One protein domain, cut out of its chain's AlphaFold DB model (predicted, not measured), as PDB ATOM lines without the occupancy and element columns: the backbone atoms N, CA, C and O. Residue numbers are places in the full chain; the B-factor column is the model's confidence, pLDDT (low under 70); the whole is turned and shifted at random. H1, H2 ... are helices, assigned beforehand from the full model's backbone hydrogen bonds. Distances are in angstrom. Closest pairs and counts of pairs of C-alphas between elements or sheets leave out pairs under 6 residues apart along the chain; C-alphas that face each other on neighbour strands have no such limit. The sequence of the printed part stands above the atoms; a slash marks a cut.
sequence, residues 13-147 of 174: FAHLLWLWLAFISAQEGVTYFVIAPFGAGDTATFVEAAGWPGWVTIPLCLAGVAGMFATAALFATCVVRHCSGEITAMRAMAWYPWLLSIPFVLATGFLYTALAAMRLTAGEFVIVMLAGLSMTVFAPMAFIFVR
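AT A GLANCE: This is residues 13 to 147 of the 174 residues of an uncharacterized protein of Micropruina sp (UniProt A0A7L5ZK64). Two helical arms make a V: H1 and H3 side by side, with H2 at the open end, and H4 with H5 folded back along it; H6 sits between H3 and H4. The printed part has 135 residues with six named helices, H1 to H6, and no named strand: all helix, compact, radius of gyration of the C-alphas 16.5 A, spans 49 by 34 by 23 A.

IN THESE COORDINATES: H1, residues 13 to 38, starts at C-alpha (16.217, 0.459, -8.256); H2 is 41 to 49, H3 54 to 83 with 44.0 A, H4 87 to 115 with 40.6 A, H5 122 to 134, H6 138 to 144, ending at C-alpha (25.012, 12.957, -27.896).

HOW THE PARTS SIT: H1, H3, H4 and H5 form an up and down bundle, each running against the one before. H3 touches H1 at a shallow tilt of 18 degrees, closest C-alphas Val 34 and Cys 61, 4.1 A. Every O i to N i+4 pair is within hydrogen-bond range in H2 and H5, 19 of 22 in H1, 24 of 26 in H3, 21 of 25 in H4, 1 of 3 in H6, with 3 of 4 O i to N i+3.

THE WHOLE: The printed part has no cut; residue 118 is under pLDDT 70.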
ATOM      1  N   PHE A  13      16.023  -0.947  -8.644       84.94
ATOM      2  CA  PHE A  13      16.217   0.459  -8.256       84.94
ATOM      3  C   PHE A  13      17.570   0.725  -7.585       84.94
ATOM      4  O   PHE A  13      18.270   1.652  -7.978       84.94
ATOM      5  N   ALA A  14      17.980  -0.113  -6.627       86.50
ATOM      6  CA  ALA A  14      19.257   0.054  -5.929       86.50
ATOM      7  C   ALA A  14      20.454  -0.019  -6.892       86.50
ATOM      8  O   ALA A  14      21.416   0.732  -6.748       86.50
ATOM      9  N   HIS A  15      20.381  -0.877  -7.916       86.44
ATOM     10  CA  HIS A  15      21.400  -0.930  -8.960       86.44
ATOM     11  C   HIS A  15      21.466   0.369  -9.772       86.44
ATOM     12  O   HIS A  15      22.559   0.868 -10.030       86.44
ATOM     13  N   LEU A  16      20.312   0.929 -10.150       87.69
ATOM     14  CA  LEU A  16      20.244   2.199 -10.877       87.69
ATOM     15  C   LEU A  16      20.753   3.366 -10.026       87.69
ATOM     16  O   LEU A  16      21.507   4.195 -10.529       87.69
ATOM     17  N   LEU A  17      20.404   3.401  -8.739       89.56
ATOM     18  CA  LEU A  17      20.905   4.403  -7.801       89.56
ATOM     19  C   LEU A  17      22.432   4.326  -7.669       89.56
ATOM     20  O   LEU A  17      23.111   5.344  -7.746       89.56
ATOM     21  N   TRP A  18      22.980   3.117  -7.545       90.31
ATOM     22  CA  TRP A  18      24.426   2.900  -7.487       90.31
ATOM     23  C   TRP A  18      25.144   3.291  -8.776       90.31
ATOM     24  O   TRP A  18      26.240   3.844  -8.738       90.31
ATOM     25  N   LEU A  19      24.527   3.012  -9.926       91.06
ATOM     26  CA  LEU A  19      25.036   3.451 -11.217       91.06
ATOM     27  C   LEU A  19      25.138   4.981 -11.249       91.06
ATOM     28  O   LEU A  19      26.198   5.508 -11.569       91.06
ATOM     29  N   TRP A  20      24.065   5.682 -10.875       92.62
ATOM     30  CA  TRP A  20      24.051   7.142 -10.792       92.62
ATOM     31  C   TRP A  20      25.105   7.679  -9.828       92.62
ATOM     32  O   TRP A  20      25.865   8.560 -10.219       92.62
ATOM     33  N   LEU A  21      25.211   7.108  -8.626       92.75
ATOM     34  CA  LEU A  21      26.238   7.482  -7.654       92.75
ATOM     35  C   LEU A  21      27.645   7.354  -8.251       92.75
ATOM     36  O   LEU A  21      28.419   8.301  -8.194       92.75
ATOM     37  N   ALA A  22      27.956   6.224  -8.891       92.69
ATOM     38  CA  ALA A  22      29.268   5.997  -9.492       92.69
ATOM     39  C   ALA A  22      29.602   7.021 -10.591       92.69
ATOM     40  O   ALA A  22      30.742   7.473 -10.683       92.69
ATOM     41  N   PHE A  23      28.622   7.396 -11.421       94.94
ATOM     42  CA  PHE A  23      28.828   8.400 -12.467       94.94
ATOM     43  C   PHE A  23      28.912   9.825 -11.919       94.94
ATOM     44  O   PHE A  23      29.739  10.585 -12.413       94.94
ATOM     45  N   ILE A  24      28.127  10.173 -10.894       94.12
ATOM     46  CA  ILE A  24      28.232  11.468 -10.209       94.12
ATOM     47  C   ILE A  24      29.616  11.605  -9.572       94.12
ATOM     48  O   ILE A  24      30.294  12.587  -9.842       94.12
ATOM     49  N   SER A  25      30.089  10.602  -8.824       92.81
ATOM     50  CA  SER A  25      31.425  10.641  -8.209       92.81
ATOM     51  C   SER A  25      32.549  10.721  -9.249       92.81
ATOM     52  O   SER A  25      33.525  11.442  -9.064       92.81
ATOM     53  N   ALA A  26      32.420  10.012 -10.376       93.31
ATOM     54  CA  ALA A  26      33.383  10.135 -11.470       93.31
ATOM     55  C   ALA A  26      33.353  11.540 -12.099       93.31
ATOM     56  O   ALA A  26      34.403  12.112 -12.384       93.31
ATOM     57  N   GLN A  27      32.159  12.099 -12.306       94.00
ATOM     58  CA  GLN A  27      31.973  13.429 -12.879       94.00
ATOM     59  C   GLN A  27      32.463  14.538 -11.939       94.00
ATOM     60  O   GLN A  27      33.033  15.517 -12.412       94.00
ATOM     61  N   GLU A  28      32.290  14.387 -10.630       90.56
ATOM     62  CA  GLU A  28      32.835  15.283  -9.607       90.56
ATOM     63  C   GLU A  28      34.363  15.362  -9.714       90.56
ATOM     64  O   GLU A  28      34.913  16.447  -9.907       90.56
ATOM     65  N   GLY A  29      35.040  14.206  -9.737       89.38
ATOM     66  CA  GLY A  29      36.488  14.126  -9.961       89.38
ATOM     67  C   GLY A  29      36.935  14.815 -11.255       89.38
ATOM     68  O   GLY A  29      37.914  15.557 -11.272       89.38
ATOM     69  N   VAL A  30      36.182  14.619 -12.340       92.69
ATOM     70  CA  VAL A  30      36.428  15.284 -13.629       92.69
ATOM     71  C   VAL A  30      36.250  16.805 -13.538       92.69
ATOM     72  O   VAL A  30      37.024  17.555 -14.134       92.69
ATOM     73  N   THR A  31      35.247  17.264 -12.792       90.19
ATOM     74  CA  THR A  31      34.908  18.686 -12.656       90.19
ATOM     75  C   THR A  31      36.015  19.455 -11.939       90.19
ATOM     76  O   THR A  31      36.309  20.578 -12.349       90.19
ATOM     77  N   TYR A  32      36.703  18.845 -10.965       88.75
ATOM     78  CA  TYR A  32      37.862  19.464 -10.308       88.75
ATOM     79  C   TYR A  32      38.966  19.871 -11.292       88.75
ATOM     80  O   TYR A  32      39.555  20.941 -11.145       88.75
ATOM     81  N   PHE A  33      39.202  19.081 -12.344       91.38
ATOM     82  CA  PHE A  33      40.158  19.453 -13.387       91.38
ATOM     83  C   PHE A  33      39.685  20.651 -14.218       91.38
ATOM     84  O   PHE A  33      40.493  21.504 -14.579       91.38
ATOM     85  N   VAL A  34      38.383  20.733 -14.512       90.00
ATOM     86  CA  VAL A  34      37.789  21.815 -15.318       90.00
ATOM     87  C   VAL A  34      37.893  23.161 -14.606       90.00
ATOM     88  O   VAL A  34      38.159  24.175 -15.252       90.00
ATOM     89  N   ILE A  35      37.700  23.175 -13.284       86.25
ATOM     90  CA  ILE A  35      37.702  24.414 -12.497       86.25
ATOM     91  C   ILE A  35      39.102  24.878 -12.069       86.25
ATOM     92  O   ILE A  35      39.257  26.023 -11.644       86.25
ATOM     93  N   ALA A  36      40.129  24.037 -12.237       88.25
ATOM     94  CA  ALA A  36      41.494  24.327 -11.802       88.25
ATOM     95  C   ALA A  36      42.071  25.672 -12.314       88.25
ATOM     96  O   ALA A  36      42.697  26.372 -11.518       88.25
ATOM     97  N   PRO A  37      41.851  26.106 -13.579       86.94
ATOM     98  CA  PRO A  37      42.348  27.400 -14.063       86.94
ATOM     99  C   PRO A  37      41.755  28.618 -13.355       86.94
ATOM    100  O   PRO A  37      42.324  29.703 -13.433       86.94
ATOM    101  N   PHE A  38      40.614  28.459 -12.680       83.06
ATOM    102  CA  PHE A  38      39.959  29.537 -11.940       83.06
ATOM    103  C   PHE A  38      40.464  29.653 -10.498       83.06
ATOM    104  O   PHE A  38      39.889  30.404  -9.716       83.06
ATOM    105  N   GLY A  39      41.507  28.898 -10.127       77.94
ATOM    106  CA  GLY A  39      42.019  28.874  -8.757       77.94
ATOM    107  C   GLY A  39      41.058  28.211  -7.766       77.94
ATOM    108  O   GLY A  39      41.172  28.430  -6.567       77.94
ATOM    109  N   ALA A  40      40.091  27.428  -8.256       76.56
ATOM    110  CA  ALA A  40      39.036  26.836  -7.445       76.56
ATOM    111  C   ALA A  40      39.173  25.310  -7.340       76.56
ATOM    112  O   ALA A  40      39.508  24.629  -8.312       76.56
ATOM    113  N   GLY A  41      38.832  24.778  -6.163       78.06
ATOM    114  CA  GLY A  41      38.764  23.343  -5.881       78.06
ATOM    115  C   GLY A  41      40.112  22.667  -5.623       78.06
ATOM    116  O   GLY A  41      41.181  23.252  -5.794       78.06
ATOM    117  N   ASP A  42      40.049  21.393  -5.238       85.88
ATOM    118  CA  ASP A  42      41.198  20.631  -4.728       85.88
ATOM    119  C   ASP A  42      42.364  20.534  -5.720       85.88
ATOM    120  O   ASP A  42      43.528  20.498  -5.325       85.88
ATOM    121  N   THR A  43      42.072  20.529  -7.024       88.12
ATOM    122  CA  THR A  43      43.113  20.483  -8.061       88.12
ATOM    123  C   THR A  43      43.915  21.782  -8.130       88.12
ATOM    124  O   THR A  43      45.132  21.721  -8.288       88.12
ATOM    125  N   ALA A  44      43.276  22.948  -7.985       87.06
ATOM    126  CA  ALA A  44      43.989  24.225  -7.959       87.06
ATOM    127  C   ALA A  44      44.880  24.330  -6.713       87.06
ATOM    128  O   ALA A  44      46.071  24.619  -6.832       87.06
ATOM    129  N   THR A  45      44.329  23.977  -5.546       90.12
ATOM    130  CA  THR A  45      45.064  23.933  -4.274       90.12
ATOM    131  C   THR A  45      46.266  22.993  -4.349       90.12
ATOM    132  O   THR A  45      47.342  23.316  -3.851       90.12
ATOM    133  N   PHE A  46      46.121  21.835  -5.003       92.12
ATOM    134  CA  PHE A  46      47.228  20.905  -5.209       92.12
ATOM    135  C   PHE A  46      48.328  21.489  -6.105       92.12
ATOM    136  O   PHE A  46      49.502  21.366  -5.771       92.12
ATOM    137  N   VAL A  47      47.968  22.123  -7.228       92.69
ATOM    138  CA  VAL A  47      48.941  22.748  -8.147       92.69
ATOM    139  C   VAL A  47      49.757  23.819  -7.420       92.69
ATOM    140  O   VAL A  47      50.979  23.855  -7.567       92.69
ATOM    141  N   GLU A  48      49.102  24.637  -6.596       91.12
ATOM    142  CA  GLU A  48      49.761  25.646  -5.764       91.12
ATOM    143  C   GLU A  48      50.673  25.004  -4.705       91.12
ATOM    144  O   GLU A  48      51.858  25.330  -4.633       91.12
ATOM    145  N   ALA A  49      50.162  24.037  -3.938       93.50
ATOM    146  CA  ALA A  49      50.919  23.359  -2.884       93.50
ATOM    147  C   ALA A  49      52.123  22.561  -3.420       93.50
ATOM    148  O   ALA A  49      53.144  22.445  -2.744       93.50
ATOM    149  N   ALA A  50      52.023  22.025  -4.638       94.50
ATOM    150  CA  ALA A  50      53.111  21.329  -5.320       94.50
ATOM    151  C   ALA A  50      54.154  22.287  -5.933       94.50
ATOM    152  O   ALA A  50      55.166  21.823  -6.465       94.50
ATOM    153  N   GLY A  51      53.917  23.605  -5.894       92.75
ATOM    154  CA  GLY A  51      54.786  24.611  -6.507       92.75
ATOM    155  C   GLY A  51      54.823  24.525  -8.034       92.75
ATOM    156  O   GLY A  51      55.830  24.880  -8.652       92.75
ATOM    157  N   TRP A  52      53.769  23.996  -8.660       94.12
ATOM    158  CA  TRP A  52      53.721  23.824 -10.108       94.12
ATOM    159  C   TRP A  52      53.393  25.143 -10.821       94.12
ATOM    160  O   TRP A  52      52.646  25.971 -10.299       94.12
ATOM    161  N   PRO A  53      53.901  25.353 -12.050       92.62
ATOM    162  CA  PRO A  53      53.554  26.535 -12.828       92.62
ATOM    163  C   PRO A  53      52.051  26.611 -13.129       92.62
ATOM    164  O   PRO A  53      51.447  25.629 -13.561       92.62
ATOM    165  N   GLY A  54      51.459  27.804 -13.018       88.44
ATOM    166  CA  GLY A  54      50.014  27.998 -13.213       88.44
ATOM    167  C   GLY A  54      49.480  27.568 -14.588       88.44
ATOM    168  O   GLY A  54      48.326  27.161 -14.696       88.44
ATOM    169  N   TRP A  55      50.318  27.561 -15.633       92.44
ATOM    170  CA  TRP A  55      49.919  27.091 -16.966       92.44
ATOM    171  C   TRP A  55      49.532  25.606 -16.991       92.44
ATOM    172  O   TRP A  55      48.789  25.211 -17.887       92.44
ATOM    173  N   VAL A  56      49.964  24.797 -16.010       93.56
ATOM    174  CA  VAL A  56      49.611  23.368 -15.880       93.56
ATOM    175  C   VAL A  56      48.106  23.170 -15.656       93.56
ATOM    176  O   VAL A  56      47.551  22.137 -16.027       93.56
ATOM    177  N   THR A  57      47.402  24.176 -15.138       93.00
ATOM    178  CA  THR A  57      45.940  24.120 -14.989       93.00
ATOM    179  C   THR A  57      45.203  24.053 -16.332       93.00
ATOM    180  O   THR A  57      44.136  23.450 -16.411       93.00
ATOM    181  N   ILE A  58      45.780  24.591 -17.414       93.50
ATOM    182  CA  ILE A  58      45.178  24.579 -18.757       93.50
ATOM    183  C   ILE A  58      45.066  23.151 -19.323       93.50
ATOM    184  O   ILE A  58      43.951  22.743 -19.659       93.50
ATOM    185  N   PRO A  59      46.150  22.351 -19.436       95.06
ATOM    186  CA  PRO A  59      46.033  20.971 -19.895       95.06
ATOM    187  C   PRO A  59      45.191  20.108 -18.947       95.06
ATOM    188  O   PRO A  59      44.488  19.223 -19.430       95.06
ATOM    189  N   LEU A  60      45.188  20.386 -17.635       94.00
ATOM    190  CA  LEU A  60      44.266  19.730 -16.699       94.00
ATOM    191  C   LEU A  60      42.808  20.042 -17.053       94.00
ATOM    192  O   LEU A  60      42.013  19.119 -17.191       94.00
ATOM    193  N   CYS A  61      42.465  21.303 -17.315       93.56
ATOM    194  CA  CYS A  61      41.125  21.683 -17.757       93.56
ATOM    195  C   CYS A  61      40.724  20.997 -19.066       93.56
ATOM    196  O   CYS A  61      39.627  20.443 -19.154       93.56
ATOM    197  N   LEU A  62      41.622  20.927 -20.055       95.44
ATOM    198  CA  LEU A  62      41.372  20.181 -21.294       95.44
ATOM    199  C   LEU A  62      41.121  18.688 -21.028       95.44
ATOM    200  O   LEU A  62      40.204  18.105 -21.615       95.44
ATOM    201  N   ALA A  63      41.889  18.078 -20.121       95.06
ATOM    202  CA  ALA A  63      41.668  16.701 -19.687       95.06
ATOM    203  C   ALA A  63      40.323  16.540 -18.959       95.06
ATOM    204  O   ALA A  63      39.619  15.560 -19.196       95.06
ATOM    205  N   GLY A  64      39.924  17.522 -18.147       93.75
ATOM    206  CA  GLY A  64      38.613  17.595 -17.510       93.75
ATOM    207  C   GLY A  64      37.483  17.632 -18.537       93.75
ATOM    208  O   GLY A  64      36.607  16.772 -18.524       93.75
ATOM    209  N   VAL A  65      37.538  18.548 -19.506       94.38
ATOM    210  CA  VAL A  65      36.541  18.641 -20.585       94.38
ATOM    211  C   VAL A  65      36.445  17.320 -21.354       94.38
ATOM    212  O   VAL A  65      35.345  16.799 -21.544       94.38
ATOM    213  N   ALA A  66      37.579  16.725 -21.739       96.12
ATOM    214  CA  ALA A  66      37.601  15.406 -22.373       96.12
ATOM    215  C   ALA A  66      36.985  14.319 -21.470       96.12
ATOM    216  O   ALA A  66      36.216  13.478 -21.945       96.12
ATOM    217  N   GLY A  67      37.261  14.376 -20.166       95.19
ATOM    218  CA  GLY A  67      36.662  13.533 -19.139       95.19
ATOM    219  C   GLY A  67      35.137  13.624 -19.113       95.19
ATOM    220  O   GLY A  67      34.488  12.585 -19.060       95.19
ATOM    221  N   MET A  68      34.553  14.821 -19.250       95.31
ATOM    222  CA  MET A  68      33.092  15.011 -19.262       95.31
ATOM    223  C   MET A  68      32.437  14.321 -20.465       95.31
ATOM    224  O   MET A  68      31.358  13.733 -20.364       95.31
ATOM    225  N   PHE A  69      33.090  14.363 -21.630       95.75
ATOM    226  CA  PHE A  69      32.618  13.623 -22.801       95.75
ATOM    227  C   PHE A  69      32.796  12.113 -22.624       95.75
ATOM    228  O   PHE A  69      31.922  11.342 -23.028       95.75
ATOM    229  N   ALA A  70      33.895  11.677 -22.005       95.19
ATOM    230  CA  ALA A  70      34.154  10.267 -21.743       95.19
ATOM    231  C   ALA A  70      33.140   9.670 -20.749       95.19
ATOM    232  O   ALA A  70      32.576   8.606 -21.022       95.19
ATOM    233  N   THR A  71      32.846  10.355 -19.641       95.56
ATOM    234  CA  THR A  71      31.821   9.940 -18.669       95.56
ATOM    235  C   THR A  71      30.443   9.880 -19.320       95.56
ATOM    236  O   THR A  71      29.747   8.873 -19.175       95.56
ATOM    237  N   ALA A  72      30.075  10.881 -20.126       95.62
ATOM    238  CA  ALA A  72      28.822  10.884 -20.878       95.62
ATOM    239  C   ALA A  72      28.725   9.716 -21.881       95.62
ATOM    240  O   ALA A  72      27.683   9.065 -21.977       95.62
ATOM    241  N   ALA A  73      29.803   9.401 -22.605       94.38
ATOM    242  CA  ALA A  73      29.837   8.277 -23.545       94.38
ATOM    243  C   ALA A  73      29.719   6.914 -22.835       94.38
ATOM    244  O   ALA A  73      29.005   6.011 -23.296       94.38
ATOM    245  N   LEU A  74      30.379   6.764 -21.682       93.62
ATOM    246  CA  LEU A  74      30.251   5.581 -20.831       93.62
ATOM    247  C   LEU A  74      28.823   5.446 -20.287       93.62
ATOM    248  O   LEU A  74      28.240   4.360 -20.365       93.62
ATOM    249  N   PHE A  75      28.223   6.543 -19.819       94.56
ATOM    250  CA  PHE A  75      26.849   6.546 -19.322       94.56
ATOM    251  C   PHE A  75      25.842   6.214 -20.428       94.56
ATOM    252  O   PHE A  75      24.949   5.397 -20.212       94.56
ATOM    253  N   ALA A  76      26.028   6.737 -21.645       93.56
ATOM    254  CA  ALA A  76      25.186   6.417 -22.800       93.56
ATOM    255  C   ALA A  76      25.141   4.909 -23.091       93.56
ATOM    256  O   ALA A  76      24.080   4.353 -23.382       93.56
ATOM    257  N   THR A  77      26.278   4.220 -22.936       90.94
ATOM    258  CA  THR A  77      26.348   2.759 -23.080       90.94
ATOM    259  C   THR A  77      25.493   2.055 -22.026       90.94
ATOM    260  O   THR A  77      24.814   1.072 -22.332       90.94
ATOM    261  N   CYS A  78      25.490   2.549 -20.787       90.00
ATOM    262  CA  CYS A  78      24.636   2.025 -19.724       90.00
ATOM    263  C   CYS A  78      23.153   2.308 -19.986       90.00
ATOM    264  O   CYS A  78      22.341   1.397 -19.825       90.00
ATOM    265  N   VAL A  79      22.811   3.514 -20.439       90.94
ATOM    266  CA  VAL A  79      21.437   3.918 -20.776       90.94
ATOM    267  C   VAL A  79      20.857   3.027 -21.873       90.94
ATOM    268  O   VAL A  79      19.810   2.409 -21.686       90.94
ATOM    269  N   VAL A  80      21.570   2.858 -22.988       90.12
ATOM    270  CA  VAL A  80      21.094   2.016 -24.097       90.12
ATOM    271  C   VAL A  80      20.976   0.544 -23.699       90.12
ATOM    272  O   VAL A  80      20.049  -0.134 -24.143       90.12
ATOM    273  N   ARG A  81      21.860   0.042 -22.825       85.94
ATOM    274  CA  ARG A  81      21.775  -1.335 -22.307       85.94
ATOM    275  C   ARG A  81      20.548  -1.572 -21.425       85.94
ATOM    276  O   ARG A  81      19.952  -2.636 -21.542       85.94
ATOM    277  N   HIS A  82      20.178  -0.622 -20.567       85.50
ATOM    278  CA  HIS A  82      19.031  -0.782 -19.661       85.50
ATOM    279  C   HIS A  82      17.693  -0.488 -20.345       85.50
ATOM    280  O   HIS A  82      16.696  -1.137 -20.047       85.50
ATOM    281  N   CYS A  83      17.671   0.453 -21.288       87.75
ATOM    282  CA  CYS A  83      16.445   0.918 -21.938       87.75
ATOM    283  C   CYS A  83      16.185   0.263 -23.304       87.75
ATOM    284  O   CYS A  83      15.226   0.623 -23.978       87.75
ATOM    285  N   SER A  84      17.051  -0.652 -23.759       82.00
ATOM    286  CA  SER A  84      16.951  -1.327 -25.069       82.00
ATOM    287  C   SER A  84      16.805  -0.378 -26.275       82.00
ATOM    288  O   SER A  84      16.286  -0.768 -27.318       82.00
ATOM    289  N   GLY A  85      17.273   0.868 -26.148       78.75
ATOM    290  CA  GLY A  85      17.164   1.899 -27.184       78.75
ATOM    291  C   GLY A  85      15.801   2.601 -27.286       78.75
ATOM    292  O   GLY A  85      15.628   3.430 -28.179       78.75
ATOM    293  N   GLU A  86      14.845   2.331 -26.394       87.81
ATOM    294  CA  GLU A  86      13.559   3.034 -26.371       87.81
ATOM    295  C   GLU A  86      13.715   4.462 -25.819       87.81
ATOM    296  O   GLU A  86      14.147   4.665 -24.684       87.81
ATOM    297  N   ILE A  87      13.347   5.478 -26.611       88.19
ATOM    298  CA  ILE A  87      13.586   6.891 -26.265       88.19
ATOM    299  C   ILE A  87      12.880   7.334 -24.980       88.19
ATOM    300  O   ILE A  87      13.458   8.089 -24.196       88.19
ATOM    301  N   THR A  88      11.666   6.842 -24.738       91.44
ATOM    302  CA  THR A  88      10.879   7.171 -23.543       91.44
ATOM    303  C   THR A  88      11.556   6.630 -22.289       91.44
ATOM    304  O   THR A  88      11.789   7.383 -21.343       91.44
ATOM    305  N   ALA A  89      11.980   5.363 -22.315       89.56
ATOM    306  CA  ALA A  89      12.722   4.745 -21.221       89.56
ATOM    307  C   ALA A  89      14.084   5.424 -20.988       89.56
ATOM    308  O   ALA A  89      14.463   5.667 -19.842       89.56
ATOM    309  N   MET A  90      14.798   5.812 -22.052       91.69
ATOM    310  CA  MET A  90      16.068   6.545 -21.926       91.69
ATOM    311  C   MET A  90      15.878   7.916 -21.265       91.69
ATOM    312  O   MET A  90      16.673   8.309 -20.407       91.69
ATOM    313  N   ARG A  91      14.808   8.644 -21.612       93.50
ATOM    314  CA  ARG A  91      14.459   9.915 -20.955       93.50
ATOM    315  C   ARG A  91      14.076   9.715 -19.488       93.50
ATOM    316  O   ARG A  91      14.510  10.505 -18.655       93.50
ATOM    317  N   ALA A  92      13.340   8.654 -19.165       92.06
ATOM    318  CA  ALA A  92      13.019   8.281 -17.784       92.06
ATOM    319  C   ALA A  92      14.258   7.934 -16.949       92.06
ATOM    320  O   ALA A  92      14.312   8.277 -15.773       92.06
ATOM    321  N   MET A  93      15.271   7.310 -17.554       90.00
ATOM    322  CA  MET A  93      16.506   6.941 -16.860       90.00
ATOM    323  C   MET A  93      17.476   8.111 -16.664       90.00
ATOM    324  O   MET A  93      18.165   8.139 -15.648       90.00
ATOM    325  N   ALA A  94      17.578   9.025 -17.634       92.56
ATOM    326  CA  ALA A  94      18.635  10.042 -17.682       92.56
ATOM    327  C   ALA A  94      18.111  11.486 -17.621       92.56
ATOM    328  O   ALA A  94      18.614  12.296 -16.850       92.56
ATOM    329  N   TRP A  95      17.096  11.814 -18.424       92.06
ATOM    330  CA  TRP A  95      16.658  13.196 -18.640       92.06
ATOM    331  C   TRP A  95      15.807  13.742 -17.491       92.06
ATOM    332  O   TRP A  95      16.111  14.796 -16.937       92.06
ATOM    333  N   TYR A  96      14.743  13.027 -17.116       93.62
ATOM    334  CA  TYR A  96      13.856  13.478 -16.044       93.62
ATOM    335  C   TYR A  96      14.533  13.473 -14.668       93.62
ATOM    336  O   TYR A  96      14.392  14.475 -13.971       93.62
ATOM    337  N   PRO A  97      15.317  12.448 -14.275       92.12
ATOM    338  CA  PRO A  97      16.055  12.491 -13.015       92.12
ATOM    339  C   PRO A  97      17.037  13.664 -12.948       92.12
ATOM    340  O   PRO A  97      17.137  14.308 -11.909       92.12
ATOM    341  N   TRP A  98      17.701  13.998 -14.063       94.44
ATOM    342  CA  TRP A  98      18.566  15.174 -14.135       94.44
ATOM    343  C   TRP A  98      17.785  16.472 -13.892       94.44
ATOM    344  O   TRP A  98      18.145  17.229 -12.995       94.44
ATOM    345  N   LEU A  99      16.675  16.697 -14.608       93.75
ATOM    346  CA  LEU A  99      15.828  17.883 -14.408       93.75
ATOM    347  C   LEU A  99      15.281  17.982 -12.982       93.75
ATOM    348  O   LEU A  99      15.298  19.056 -12.387       93.75
ATOM    349  N   LEU A 100      14.823  16.857 -12.427       92.81
ATOM    350  CA  LEU A 100      14.328  16.791 -11.058       92.81
ATOM    351  C   LEU A 100      15.436  17.079 -10.050       92.81
ATOM    352  O   LEU A 100      15.146  17.680  -9.029       92.81
ATOM    353  N   SER A 101      16.689  16.707 -10.333       90.31
ATOM    354  CA  SER A 101      17.817  16.940  -9.424       90.31
ATOM    355  C   SER A 101      18.197  18.416  -9.279       90.31
ATOM    356  O   SER A 101      18.671  18.797  -8.216       90.31
ATOM    357  N   ILE A 102      17.959  19.259 -10.291       91.88
ATOM    358  CA  ILE A 102      18.361  20.679 -10.297       91.88
ATOM    359  C   ILE A 102      17.881  21.438  -9.048       91.88
ATOM    360  O   ILE A 102      18.730  21.992  -8.348       91.88
ATOM    361  N   PRO A 103      16.574  21.470  -8.708       92.81
ATOM    362  CA  PRO A 103      16.117  22.166  -7.507       92.81
ATOM    363  C   PRO A 103      16.705  21.572  -6.222       92.81
ATOM    364  O   PRO A 103      17.000  22.330  -5.304       92.81
ATOM    365  N   PHE A 104      16.931  20.254  -6.156       91.38
ATOM    366  CA  PHE A 104      17.559  19.630  -4.987       91.38
ATOM    367  C   PHE A 104      19.027  20.034  -4.854       91.38
ATOM    368  O   PHE A 104      19.435  20.433  -3.774       91.38
ATOM    369  N   VAL A 105      19.806  20.011  -5.939       90.25
ATOM    370  CA  VAL A 105      21.216  20.437  -5.933       90.25
ATOM    371  C   VAL A 105      21.335  21.909  -5.544       90.25
ATOM    372  O   VAL A 105      22.176  22.248  -4.716       90.25
ATOM    373  N   LEU A 106      20.467  22.775  -6.075       90.12
ATOM    374  CA  LEU A 106      20.444  24.195  -5.714       90.12
ATOM    375  C   LEU A 106      20.043  24.410  -4.250       90.12
ATOM    376  O   LEU A 106      20.694  25.179  -3.549       90.12
ATOM    377  N   ALA A 107      19.008  23.718  -3.769       91.19
ATOM    378  CA  ALA A 107      18.567  23.818  -2.379       91.19
ATOM    379  C   ALA A 107      19.632  23.292  -1.406       91.19
ATOM    380  O   ALA A 107      19.909  23.935  -0.396       91.19
ATOM    381  N   THR A 108      20.259  22.155  -1.715       89.12
ATOM    382  CA  THR A 108      21.347  21.585  -0.914       89.12
ATOM    383  C   THR A 108      22.583  22.475  -0.946       89.12
ATOM    384  O   THR A 108      23.174  22.704   0.105       89.12
ATOM    385  N   GLY A 109      22.949  23.020  -2.106       86.81
ATOM    386  CA  GLY A 109      24.055  23.964  -2.234       86.81
ATOM    387  C   GLY A 109      23.818  25.233  -1.415       86.81
ATOM    388  O   GLY A 109      24.676  25.623  -0.625       86.81
ATOM    389  N   PHE A 110      22.623  25.822  -1.521       87.38
ATOM    390  CA  PHE A 110      22.220  26.959  -0.698       87.38
ATOM    391  C   PHE A 110      22.289  26.623   0.795       87.38
ATOM    392  O   PHE A 110      22.952  27.334   1.547       87.38
ATOM    393  N   LEU A 111      21.677  25.513   1.221       89.81
ATOM    394  CA  LEU A 111      21.678  25.085   2.619       89.81
ATOM    395  C   LEU A 111      23.102  24.861   3.144       89.81
ATOM    396  O   LEU A 111      23.424  25.318   4.235       89.81
ATOM    397  N   TYR A 112      23.965  24.215   2.359       85.81
ATOM    398  CA  TYR A 112      25.363  23.994   2.722       85.81
ATOM    399  C   TYR A 112      26.098  25.319   2.936       85.81
ATOM    400  O   TYR A 112      26.734  25.504   3.966       85.81
ATOM    401  N   THR A 113      25.953  26.274   2.015       82.19
ATOM    402  CA  THR A 113      26.586  27.596   2.152       82.19
ATOM    403  C   THR A 113      25.993  28.438   3.282       82.19
ATOM    404  O   THR A 113      26.731  29.158   3.941       82.19
ATOM    405  N   ALA A 114      24.689  28.325   3.547       84.81
ATOM    406  CA  ALA A 114      24.022  29.040   4.634       84.81
ATOM    407  C   ALA A 114      24.440  28.516   6.017       84.81
ATOM    408  O   ALA A 114      24.471  29.278   6.981       84.81
ATOM    409  N   LEU A 115      24.750  27.220   6.112       87.12
ATOM    410  CA  LEU A 115      25.235  26.577   7.334       87.12
ATOM    411  C   LEU A 115      26.763  26.638   7.475       87.12
ATOM    412  O   LEU A 115      27.280  26.468   8.579       87.12
ATOM    413  N   ALA A 116      27.493  26.851   6.381       79.69
ATOM    414  CA  ALA A 116      28.941  26.967   6.414       79.69
ATOM    415  C   ALA A 116      29.360  28.240   7.166       79.69
ATOM    416  O   ALA A 116      28.862  29.332   6.916       79.69
ATOM    417  N   ALA A 117      30.358  28.121   8.045       71.31
ATOM    418  CA  ALA A 117      30.958  29.273   8.727       71.31
ATOM    419  C   ALA A 117      31.782  30.182   7.783       71.31
ATOM    420  O   ALA A 117      32.311  31.207   8.212       71.31
ATOM    421  N   MET A 118      31.914  29.807   6.505       69.00
ATOM    422  CA  MET A 118      32.637  30.567   5.489       69.00
ATOM    423  C   MET A 118      31.741  31.622   4.842       69.00
ATOM    424  O   MET A 118      30.664  31.328   4.329       69.00
ATOM    425  N   ARG A 119      32.233  32.863   4.803       73.56
ATOM    426  CA  ARG A 119      31.617  33.946   4.037       73.56
ATOM    427  C   ARG A 119      32.089  33.867   2.590       73.56
ATOM    428  O   ARG A 119      33.210  34.266   2.301       73.56
ATOM    429  N   LEU A 120      31.227  33.374   1.707       73.94
ATOM    430  CA  LEU A 120      31.441  33.436   0.263       73.94
ATOM    431  C   LEU A 120      30.933  34.771  -0.282       73.94
ATOM    432  O   LEU A 120      29.872  35.265   0.112       73.94
ATOM    433  N   THR A 121      31.671  35.346  -1.220       83.06
ATOM    434  CA  THR A 121      31.167  36.425  -2.070       83.06
ATOM    435  C   THR A 121      30.050  35.906  -2.983       83.06
ATOM    436  O   THR A 121      29.933  34.707  -3.245       83.06
ATOM    437  N   ALA A 122      29.230  36.812  -3.528       80.50
ATOM    438  CA  ALA A 122      28.182  36.432  -4.480       80.50
ATOM    439  C   ALA A 122      28.748  35.711  -5.722       80.50
ATOM    440  O   ALA A 122      28.114  34.797  -6.245       80.50
ATOM    441  N   GLY A 123      29.951  36.090  -6.172       75.81
ATOM    442  CA  GLY A 123      30.628  35.451  -7.303       75.81
ATOM    443  C   GLY A 123      31.046  34.011  -7.004       75.81
ATOM    444  O   GLY A 123      30.738  33.110  -7.781       75.81
ATOM    445  N   GLU A 124      31.676  33.773  -5.852       75.25
ATOM    446  CA  GLU A 124      32.072  32.424  -5.425       75.25
ATOM    447  C   GLU A 124      30.856  31.521  -5.213       75.25
ATOM    448  O   GLU A 124      30.868  30.368  -5.640       75.25
ATOM    449  N   PHE A 125      29.772  32.052  -4.637       81.12
ATOM    450  CA  PHE A 125      28.519  31.313  -4.493       81.12
ATOM    451  C   PHE A 125      27.991  30.818  -5.849       81.12
ATOM    452  O   PHE A 125      27.666  29.639  -5.995       81.12
ATOM    453  N   VAL A 126      27.952  31.690  -6.863       82.44
ATOM    454  CA  VAL A 126      27.509  31.318  -8.217       82.44
ATOM    455  C   VAL A 126      28.418  30.246  -8.824       82.44
ATOM    456  O   VAL A 126      27.909  29.280  -9.395       82.44
ATOM    457  N   ILE A 127      29.740  30.367  -8.668       76.69
ATOM    458  CA  ILE A 127      30.706  29.376  -9.169       76.69
ATOM    459  C   ILE A 127      30.478  28.011  -8.507       76.69
ATOM    460  O   ILE A 127      30.410  27.000  -9.208       76.69
ATOM    461  N   VAL A 128      30.286  27.973  -7.185       77.25
ATOM    462  CA  VAL A 128      30.015  26.734  -6.440       77.25
ATOM    463  C   VAL A 128      28.693  26.099  -6.886       77.25
ATOM    464  O   VAL A 128      28.643  24.890  -7.112       77.25
ATOM    465  N   MET A 129      27.631  26.888  -7.083       84.00
ATOM    466  CA  MET A 129      26.352  26.360  -7.581       84.00
ATOM    467  C   MET A 129      26.472  25.796  -9.004       84.00
ATOM    468  O   MET A 129      25.950  24.714  -9.283       84.00
ATOM    469  N   LEU A 130      27.180  26.487  -9.902       83.38
ATOM    470  CA  LEU A 130      27.417  26.011 -11.270       83.38
ATOM    471  C   LEU A 130      28.262  24.734 -11.293       83.38
ATOM    472  O   LEU A 130      27.930  23.801 -12.029       83.38
ATOM    473  N   ALA A 131      29.299  24.658 -10.456       80.56
ATOM    474  CA  ALA A 131      30.086  23.442 -10.270       80.56
ATOM    475  C   ALA A 131      29.191  22.291  -9.783       80.56
ATOM    476  O   ALA A 131      29.216  21.206 -10.366       80.56
ATOM    477  N   GLY A 132      28.309  22.558  -8.814       83.25
ATOM    478  CA  GLY A 132      27.314  21.608  -8.319       83.25
ATOM    479  C   GLY A 132      26.417  21.029  -9.414       83.25
ATOM    480  O   GLY A 132      26.279  19.812  -9.542       83.25
ATOM    481  N   LEU A 133      25.851  21.895 -10.255       85.75
ATOM    482  CA  LEU A 133      25.012  21.479 -11.383       85.75
ATOM    483  C   LEU A 133      25.797  20.698 -12.447       85.75
ATOM    484  O   LEU A 133      25.252  19.791 -13.082       85.75
ATOM    485  N   SER A 134      27.077  21.020 -12.642       86.38
ATOM    486  CA  SER A 134      27.913  20.347 -13.638       86.38
ATOM    487  C   SER A 134      28.209  18.876 -13.298       86.38
ATOM    488  O   SER A 134      28.425  18.072 -14.211       86.38
ATOM    489  N   MET A 135      28.107  18.479 -12.021       86.19
ATOM    490  CA  MET A 135      28.327  17.095 -11.565       86.19
ATOM    491  C   MET A 135      27.329  16.080 -12.142       86.19
ATOM    492  O   MET A 135      27.597  14.880 -12.160       86.19
ATOM    493  N   THR A 136      26.177  16.527 -12.642       90.69
ATOM    494  CA  THR A 136      25.149  15.643 -13.215       90.69
ATOM    495  C   THR A 136      24.998  15.803 -14.730       90.69
ATOM    496  O   THR A 136      24.186  15.111 -15.351       90.69
ATOM    497  N   VAL A 137      25.808  16.660 -15.367       92.69
ATOM    498  CA  VAL A 137      25.667  17.012 -16.793       92.69
ATOM    499  C   VAL A 137      25.983  15.852 -17.746       92.69
ATOM    500  O   VAL A 137      25.550  15.857 -18.900       92.69
ATOM    501  N   PHE A 138      26.666  14.807 -17.265       94.00
ATOM    502  CA  PHE A 138      26.883  13.579 -18.033       94.00
ATOM    503  C   PHE A 138      25.552  12.950 -18.491       94.00
ATOM    504  O   PHE A 138      25.506  12.321 -19.549       94.00
ATOM    505  N   ALA A 139      24.465  13.131 -17.730       93.75
ATOM    506  CA  ALA A 139      23.166  12.534 -18.015       93.75
ATOM    507  C   ALA A 139      22.496  13.116 -19.276       93.75
ATOM    508  O   ALA A 139      22.180  12.336 -20.180       93.75
ATOM    509  N   PRO A 140      22.313  14.446 -19.424       93.69
ATOM    510  CA  PRO A 140      21.855  15.020 -20.688       93.69
ATOM    511  C   PRO A 140      22.901  14.876 -21.804       93.69
ATOM    512  O   PRO A 140      22.530  14.575 -22.941       93.69
ATOM    513  N   MET A 141      24.203  15.006 -21.510       95.12
ATOM    514  CA  MET A 141      25.261  14.851 -22.524       95.12
ATOM    515  C   MET A 141      25.315  13.443 -23.126       95.12
ATOM    516  O   MET A 141      25.698  13.286 -24.286       95.12
ATOM    517  N   ALA A 142      24.885  12.411 -22.398       93.88
ATOM    518  CA  ALA A 142      24.842  11.049 -22.918       93.88
ATOM    519  C   ALA A 142      23.985  10.917 -24.189       93.88
ATOM    520  O   ALA A 142      24.293  10.086 -25.047       93.88
ATOM    521  N   PHE A 143      22.973  11.773 -24.383       92.88
ATOM    522  CA  PHE A 143      22.141  11.777 -25.593       92.88
ATOM    523  C   PHE A 143      22.901  12.170 -26.873       92.88
ATOM    524  O   PHE A 143      22.441  11.851 -27.970       92.88
ATOM    525  N   ILE A 144      24.093  12.766 -26.761       93.50
ATOM    526  CA  ILE A 144      25.012  12.957 -27.896       93.50
ATOM    527  C   ILE A 144      25.492  11.593 -28.426       93.50
ATOM    528  O   ILE A 144      25.677  11.401 -29.631       93.50
ATOM    529  N   PHE A 145      25.660  10.614 -27.532       92.38
ATOM    530  CA  PHE A 145      26.303   9.333 -27.818       92.38
ATOM    531  C   PHE A 145      25.329   8.158 -27.980       92.38
ATOM    532  O   PHE A 145      25.707   7.164 -28.600       92.38
ATOM    533  N   VAL A 146      24.072   8.265 -27.525       87.81
ATOM    534  CA  VAL A 146      23.089   7.155 -27.596       87.81
ATOM    535  C   VAL A 146      22.866   6.614 -29.015       87.81
ATOM    536  O   VAL A 146      22.648   5.418 -29.192       87.81
ATOM    537  N   ARG A 147      22.971   7.459 -30.052       82.44
ATOM    538  CA  ARG A 147      22.842   7.024 -31.459       82.44
ATOM    539  C   ARG A 147      24.034   6.196 -31.946       82.44
ATOM    540  O   ARG A 147      23.895   5.428 -32.893       82.44
TER     541      ARG A 147